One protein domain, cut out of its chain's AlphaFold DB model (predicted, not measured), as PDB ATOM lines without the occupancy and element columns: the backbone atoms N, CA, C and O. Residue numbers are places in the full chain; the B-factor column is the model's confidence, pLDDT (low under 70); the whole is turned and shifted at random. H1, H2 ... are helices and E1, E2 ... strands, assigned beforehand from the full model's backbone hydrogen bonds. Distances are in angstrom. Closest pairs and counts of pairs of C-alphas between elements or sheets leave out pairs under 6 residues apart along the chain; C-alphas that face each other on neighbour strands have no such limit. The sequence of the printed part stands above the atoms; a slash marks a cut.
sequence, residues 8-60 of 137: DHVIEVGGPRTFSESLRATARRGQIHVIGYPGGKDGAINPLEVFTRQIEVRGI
ATOM      1  N   ASP A   8      13.086 -33.632  34.150       97.50
ATOM      2  CA  ASP A   8      12.652 -34.496  35.261       97.50
ATOM      3  C   ASP A   8      13.823 -35.195  35.956       97.50
ATOM      4  O   ASP A   8      13.763 -35.464  37.155       97.50
ATOM      5  N   HIS A   9      14.895 -35.467  35.210       97.88
ATOM      6  CA  HIS A   9      16.081 -36.155  35.698       97.88
ATOM      7  C   HIS A   9      17.346 -35.428  35.255       97.88
ATOM      8  O   HIS A   9      17.526 -35.143  34.070       97.88
ATOM      9  N   VAL A  10      18.245 -35.191  36.204       97.38
ATOM     10  CA  VAL A  10      19.608 -34.722  35.955       97.38
ATOM     11  C   VAL A  10      20.589 -35.813  36.359       97.38
ATOM     12  O   VAL A  10      20.479 -36.377  37.447       97.38
ATOM     13  N   ILE A  11      21.562 -36.090  35.492       96.62
ATOM     14  CA  ILE A  11      22.730 -36.912  35.818       96.62
ATOM     15  C   ILE A  11      23.876 -35.960  36.157       96.62
ATOM     16  O   ILE A  11      24.457 -35.336  35.270       96.62
ATOM     17  N   GLU A  12      24.167 -35.815  37.444       94.56
ATOM     18  CA  GLU A  12      25.170 -34.886  37.952       94.56
ATOM     19  C   GLU A  12      26.527 -35.583  38.089       94.56
ATOM     20  O   GLU A  12      26.678 -36.573  38.814       94.56
ATOM     21  N   VAL A  13      27.516 -35.041  37.381       92.38
ATOM     22  CA  VAL A  13      28.884 -35.566  37.342       92.38
ATOM     23  C   VAL A  13      29.902 -34.518  37.749       92.38
ATOM     24  O   VAL A  13      30.935 -34.906  38.257       92.38
ATOM     25  N   GLY A  14      29.677 -33.224  37.511       88.38
ATOM     26  CA  GLY A  14      30.675 -32.169  37.705       88.38
ATOM     27  C   GLY A  14      30.873 -31.755  39.165       88.38
ATOM     28  O   GLY A  14      31.932 -31.221  39.512       88.38
ATOM     29  N   GLY A  15      29.912 -32.069  40.032       86.25
ATOM     30  CA  GLY A  15      29.990 -31.828  41.466       86.25
ATOM     31  C   GLY A  15      29.676 -30.374  41.834       86.25
ATOM     32  O   GLY A  15      28.778 -29.779  41.237       86.25
ATOM     33  N   PRO A  16      30.381 -29.750  42.795       85.56
ATOM     34  CA  PRO A  16      29.956 -28.466  43.350       85.56
ATOM     35  C   PRO A  16      30.026 -27.327  42.326       85.56
ATOM     36  O   PRO A  16      29.288 -26.353  42.442       85.56
ATOM     37  N   ARG A  17      30.877 -27.463  41.299       86.19
ATOM     38  CA  ARG A  17      31.034 -26.479  40.220       86.19
ATOM     39  C   ARG A  17      29.832 -26.390  39.278       86.19
ATOM     40  O   ARG A  17      29.738 -25.401  38.569       86.19
ATOM     41  N   THR A  18      28.983 -27.419  39.230       90.25
ATOM     42  CA  THR A  18      27.840 -27.515  38.298       90.25
ATOM     43  C   THR A  18      26.506 -27.771  38.997       90.25
ATOM     44  O   THR A  18      25.449 -27.747  38.366       90.25
ATOM     45  N   PHE A  19      26.523 -28.015  40.312       92.31
ATOM     46  CA  PHE A  19      25.324 -28.407  41.051       92.31
ATOM     47  C   PHE A  19      24.239 -27.318  41.054       92.31
ATOM     48  O   PHE A  19      23.047 -27.623  41.014       92.31
ATOM     49  N   SER A  20      24.633 -26.042  41.079       91.69
ATOM     50  CA  SER A  20      23.686 -24.918  41.043       91.69
ATOM     51  C   SER A  20      22.942 -24.850  39.705       91.69
ATOM     52  O   SER A  20      21.737 -24.605  39.661       91.69
ATOM     53  N   GLU A  21      23.644 -25.100  38.604       93.00
ATOM     54  CA  GLU A  21      23.086 -25.194  37.260       93.00
ATOM     55  C   GLU A  21      22.137 -26.389  37.154       93.00
ATOM     56  O   GLU A  21      21.026 -26.243  36.644       93.00
ATOM     57  N   SER A  22      22.522 -27.533  37.718       95.12
ATOM     58  CA  SER A  22      21.678 -28.727  37.803       95.12
ATOM     59  C   SER A  22      20.385 -28.471  38.576       95.12
ATOM     60  O   SER A  22      19.303 -28.818  38.097       95.12
ATOM     61  N   LEU A  23      20.450 -27.778  39.719       94.88
ATOM     62  CA  LEU A  23      19.258 -27.355  40.460       94.88
ATOM     63  C   LEU A  23      18.344 -26.478  39.603       94.88
ATOM     64  O   LEU A  23      17.140 -26.718  39.551       94.88
ATOM     65  N   ARG A  24      18.895 -25.474  38.910       93.19
ATOM     66  CA  ARG A  24      18.142 -24.576  38.011       93.19
ATOM     67  C   ARG A  24      17.512 -25.301  36.825       93.19
ATOM     68  O   ARG A  24      16.394 -24.957  36.453       93.19
ATOM     69  N   ALA A  25      18.200 -26.286  36.256       95.25
ATOM     70  CA  ALA A  25      17.707 -27.061  35.124       95.25
ATOM     71  C   ALA A  25      16.612 -28.067  35.515       95.25
ATOM     72  O   ALA A  25      15.822 -28.469  34.660       95.25
ATOM     73  N   THR A  26      16.550 -28.473  36.786       97.19
ATOM     74  CA  THR A  26      15.610 -29.493  37.266       97.19
ATOM     75  C   THR A  26      14.196 -28.925  37.406       97.19
ATOM     76  O   THR A  26      13.977 -27.878  38.023       97.19
ATOM     77  N   ALA A  27      13.218 -29.643  36.858       97.31
ATOM     78  CA  ALA A  27      11.805 -29.331  37.010       97.31
ATOM     79  C   ALA A  27      11.355 -29.448  38.477       97.31
ATOM     80  O   ALA A  27      11.966 -30.133  39.301       97.31
ATOM     81  N   ARG A  28      10.223 -28.819  38.818       96.38
ATOM     82  CA  ARG A  28       9.568 -29.071  40.112       96.38
ATOM     83  C   ARG A  28       9.294 -30.566  40.273       96.38
ATOM     84  O   ARG A  28       8.754 -31.180  39.358       96.38
ATOM     85  N   ARG A  29       9.610 -31.116  41.448       97.44
ATOM     86  CA  ARG A  29       9.480 -32.544  41.787       97.44
ATOM     87  C   ARG A  29      10.382 -33.474  40.961       97.44
ATOM     88  O   ARG A  29      10.152 -34.678  40.952       97.44
ATOM     89  N   GLY A  30      11.382 -32.919  40.270       97.94
ATOM     90  CA  GLY A  30      12.395 -33.681  39.546       97.94
ATOM     91  C   GLY A  30      13.471 -34.267  40.461       97.94
ATOM     92  O   GLY A  30      13.472 -34.053  41.677       97.94
ATOM     93  N   GLN A  31      14.401 -35.003  39.859       98.19
ATOM     94  CA  GLN A  31      15.448 -35.738  40.561       98.19
ATOM     95  C   GLN A  31      16.838 -35.399  40.024       98.19
ATOM     96  O   GLN A  31      17.057 -35.367  38.813       98.19
ATOM     97  N   ILE A  32      17.791 -35.228  40.934       97.25
ATOM     98  CA  ILE A  32      19.213 -35.083  40.627       97.25
ATOM     99  C   ILE A  32      19.943 -36.329  41.128       97.25
ATOM    100  O   ILE A  32      19.983 -36.599  42.330       97.25
ATOM    101  N   HIS A  33      20.540 -37.070  40.197       96.44
ATOM    102  CA  HIS A  33      21.311 -38.284  40.451       96.44
ATOM    103  C   HIS A  33      22.802 -37.958  40.424       96.44
ATOM    104  O   HIS A  33      23.376 -37.752  39.356       96.44
ATOM    105  N   VAL A  34      23.434 -37.897  41.593       93.94
ATOM    106  CA  VAL A  34      24.858 -37.561  41.729       93.94
ATOM    107  C   VAL A  34      25.693 -38.831  41.594       93.94
ATOM    108  O   VAL A  34      25.669 -39.676  42.491       93.94
ATOM    109  N   ILE A  35      26.430 -38.961  40.487       92.25
ATOM    110  CA  ILE A  35      27.236 -40.154  40.152       92.25
ATOM    111  C   ILE A  35      28.754 -39.899  40.170       92.25
ATOM    112  O   ILE A  35      29.537 -40.834  40.009       92.25
ATOM    113  N   GLY A  36      29.193 -38.648  40.347       86.19
ATOM    114  CA  GLY A  36      30.612 -38.280  40.341       86.19
ATOM    115  C   GLY A  36      30.899 -36.904  40.946       86.19
ATOM    116  O   GLY A  36      29.996 -36.086  41.107       86.19
ATOM    117  N   TYR A  37      32.169 -36.673  41.309       85.31
ATOM    118  CA  TYR A  37      32.644 -35.422  41.926       85.31
ATOM    119  C   TYR A  37      34.099 -35.052  41.518       85.31
ATOM    120  O   TYR A  37      34.952 -34.820  42.378       85.31
ATOM    121  N   PRO A  38      34.442 -35.003  40.213       81.00
ATOM    122  CA  PRO A  38      35.762 -34.611  39.731       81.00
ATOM    123  C   PRO A  38      36.034 -33.114  39.942       81.00
ATOM    124  O   PRO A  38      37.181 -32.691  39.891       81.00
ATOM    125  N   GLY A  39      35.001 -32.296  40.187       73.75
ATOM    126  CA  GLY A  39      35.124 -30.856  40.417       73.75
ATOM    127  C   GLY A  39      35.698 -30.439  41.774       73.75
ATOM    128  O   GLY A  39      35.709 -29.243  42.048       73.75
ATOM    129  N   GLY A  40      36.172 -31.380  42.598       78.06
ATOM    130  CA  GLY A  40      36.685 -31.109  43.945       78.06
ATOM    131  C   GLY A  40      35.591 -31.143  45.012       78.06
ATOM    132  O   GLY A  40      34.420 -31.268  44.683       78.06
ATOM    133  N   LYS A  41      35.971 -31.087  46.294       79.81
ATOM    134  CA  LYS A  41      35.055 -31.287  47.439       79.81
ATOM    135  C   LYS A  41      34.343 -30.013  47.901       79.81
ATOM    136  O   LYS A  41      33.314 -30.101  48.566       79.81
ATOM    137  N   ASP A  42      34.883 -28.859  47.534       82.31
ATOM    138  CA  ASP A  42      34.489 -27.570  48.087       82.31
ATOM    139  C   ASP A  42      33.371 -26.920  47.269       82.31
ATOM    140  O   ASP A  42      33.420 -26.870  46.042       82.31
ATOM    141  N   GLY A  43      32.360 -26.399  47.958       77.25
ATOM    142  CA  GLY A  43      31.251 -25.672  47.355       77.25
ATOM    143  C   GLY A  43      30.073 -25.540  48.312       77.25
ATOM    144  O   GLY A  43      29.933 -26.315  49.257       77.25
ATOM    145  N   ALA A  44      29.225 -24.544  48.065       79.50
ATOM    146  CA  ALA A  44      28.008 -24.325  48.831       79.50
ATOM    147  C   ALA A  44      26.793 -24.777  48.017       79.50
ATOM    148  O   ALA A  44      26.619 -24.378  46.867       79.50
ATOM    149  N   ILE A  45      25.932 -25.577  48.639       81.75
ATOM    150  CA  ILE A  45      24.622 -25.944  48.100       81.75
ATOM    151  C   ILE A  45      23.581 -25.271  48.983       81.75
ATOM    152  O   ILE A  45      23.616 -25.441  50.199       81.75
ATOM    153  N   ASN A  46      22.659 -24.514  48.387       85.69
ATOM    154  CA  ASN A  46      21.552 -23.901  49.114       85.69
ATOM    155  C   ASN A  46      20.358 -24.875  49.190       85.69
ATOM    156  O   ASN A  46      19.683 -25.079  48.175       85.69
ATOM    157  N   PRO A  47      20.027 -25.442  50.368       90.31
ATOM    158  CA  PRO A  47      18.928 -26.403  50.496       90.31
ATOM    159  C   PRO A  47      17.551 -25.803  50.187       90.31
ATOM    160  O   PRO A  47      16.610 -26.537  49.889       90.31
ATOM    161  N   LEU A  48      17.414 -24.472  50.224       92.31
ATOM    162  CA  LEU A  48      16.155 -23.795  49.922       92.31
ATOM    163  C   LEU A  48      15.688 -24.056  48.482       92.31
ATOM    164  O   LEU A  48      14.485 -24.150  48.231       92.31
ATOM    165  N   GLU A  49      16.609 -24.214  47.529       89.38
ATOM    166  CA  GLU A  49      16.249 -24.527  46.141       89.38
ATOM    167  C   GLU A  49      15.649 -25.929  46.005       89.38
ATOM    168  O   GLU A  49      14.653 -26.111  45.304       89.38
ATOM    169  N   VAL A  50      16.207 -26.893  46.741       95.12
ATOM    170  CA  VAL A  50      15.693 -28.265  46.824       95.12
ATOM    171  C   VAL A  50      14.302 -28.262  47.457       95.12
ATOM    172  O   VAL A  50      13.363 -28.832  46.903       95.12
ATOM    173  N   PHE A  51      14.143 -27.547  48.574       95.94
ATOM    174  CA  PHE A  51      12.886 -27.451  49.313       95.94
ATOM    175  C   PHE A  51      11.758 -26.811  48.488       95.94
ATOM    176  O   PHE A  51      10.693 -27.401  48.314       95.94
ATOM    177  N   THR A  52      11.991 -25.619  47.932       94.88
ATOM    178  CA  THR A  52      10.959 -24.833  47.223       94.88
ATOM    179  C   THR A  52      10.454 -25.499  45.944       94.88
ATOM    180  O   THR A  52       9.318 -25.262  45.520       94.88
ATOM    181  N   ARG A  53      11.287 -26.333  45.314       94.38
ATOM    182  CA  ARG A  53      10.943 -27.073  44.094       94.38
ATOM    183  C   ARG A  53      10.647 -28.546  44.349       94.38
ATOM    184  O   ARG A  53      10.283 -29.231  43.400       94.38
ATOM    185  N   GLN A  54      10.727 -29.006  45.600       96.94
ATOM    186  CA  GLN A  54      10.513 -30.400  46.000       96.94
ATOM    187  C   GLN A  54      11.410 -31.380  45.224       96.94
ATOM    188  O   GLN A  54      10.951 -32.439  44.809       96.94
ATOM    189  N   ILE A  55      12.662 -30.995  44.974       97.62
ATOM    190  CA  ILE A  55      13.623 -31.815  44.227       97.62
ATOM    191  C   ILE A  55      14.126 -32.953  45.123       97.62
ATOM    192  O   ILE A  55      14.410 -32.740  46.301       97.62
ATOM    193  N   GLU A  56      14.277 -34.149  44.563       97.56
ATOM    194  CA  GLU A  56      14.998 -35.247  45.212       97.56
ATOM    195  C   GLU A  56      16.462 -35.236  44.762       97.56
ATOM    196  O   GLU A  56      16.752 -35.232  43.568       97.56
ATOM    197  N   VAL A  57      17.396 -35.241  45.712       95.81
ATOM    198  CA  VAL A  57      18.829 -35.354  45.419       95.81
ATOM    199  C   VAL A  57      19.319 -36.690  45.950       95.81
ATOM    200  O   VAL A  57      19.280 -36.933  47.157       95.81
ATOM    201  N   ARG A  58      19.798 -37.552  45.052       94.75
ATOM    202  CA  ARG A  58      20.238 -38.904  45.386       94.75
ATOM    203  C   ARG A  58      21.679 -39.130  44.959       94.75
ATOM    204  O   ARG A  58      22.012 -39.045  43.781       94.75
ATOM    205  N   GLY A  59      22.525 -39.477  45.925       92.69
ATOM    206  CA  GLY A  59      23.853 -40.015  45.649       92.69
ATOM    207  C   GLY A  59      23.751 -41.451  45.149       92.69
ATOM    208  O   GLY A  59      23.110 -42.289  45.787       92.69
ATOM    209  N   ILE A  60      24.385 -41.736  44.017       91.12
ATOM    210  CA  ILE A  60      24.473 -43.077  43.447       91.12
ATOM    211  C   ILE A  60      25.960 -43.431  43.349       91.12
ATOM    212  O   ILE A  60      26.631 -43.013  42.405       91.12
TER     213      ILE A  60
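What this domain is: This is residues 8 to 60 of the 137 residues of an uncharacterized protein of Bordetella genomosp. 9 (UniProt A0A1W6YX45). A small three-stranded sheet has two short helices, H1 and H2, side by side over one of its faces, and its other face is bare. A long loop, residues 35 to 46, swings round from the end of E2 to the beginning of H2. The printed part has 53 residues, with two named helices and three named strands that follow each other along the chain as E1, H1, E2, H2, E3; the sheet runs E1, E2, E3, all parallel, and the class is mixed, helices and strands. It is compact, with a radius of gyration of the C-alphas of 10.1 A and spans of 27 by 19 by 16 A.

Where its parts are: E2, residues 26 to 34, measures 13.1 A from first to last C-alpha and bends by 126 degrees at residue 29. E1, residues 8 to 12, measures 12.8 A and begins at C-alpha 8 (12.652, -34.496, 35.261). E3, residues 56 to 59, measures 10.1 A and ends at C-alpha 59 (23.853, -40.015, 45.649). H1 is residues 19 to 25, 9.7 A, and H2 residues 47 to 53, 10.3 A.

How they stand to each other: E2 is the inner strand. N 10 and O 31 of E1 and E2 are 2.9 A apart, and N 32 and O 56 of E2 and E3 2.8 A, both within hydrogen-bond range. H1 and H2 are on the same face, at heights over the sheet of 9.4 A and 9.2 A. H1 lies over E1 and only just over E2, with 3 of its 7 C-alphas there; its closest C-alpha pair with E1 is Val 10 and Ser 22, 6.6 A. H2 lies over E2, their closest C-alphas being those of Arg 28 and Arg 53, 4.7 A. The helices are close but not clearly touching, with closest C-alphas Leu 23 and Glu 49 at 7.0 A, and run the same way at a shallow tilt of 11 degrees. In H1 and H2 every O i to N i+4 pair is within hydrogen-bond range.

The domain as a whole: The C-alphas farthest apart, Pro 38 and Thr 52, are 27.7 A apart. The printed part has no cut. The link from E2 to H2 is long, 12 residues. No printed residue is under 70 in pLDDT.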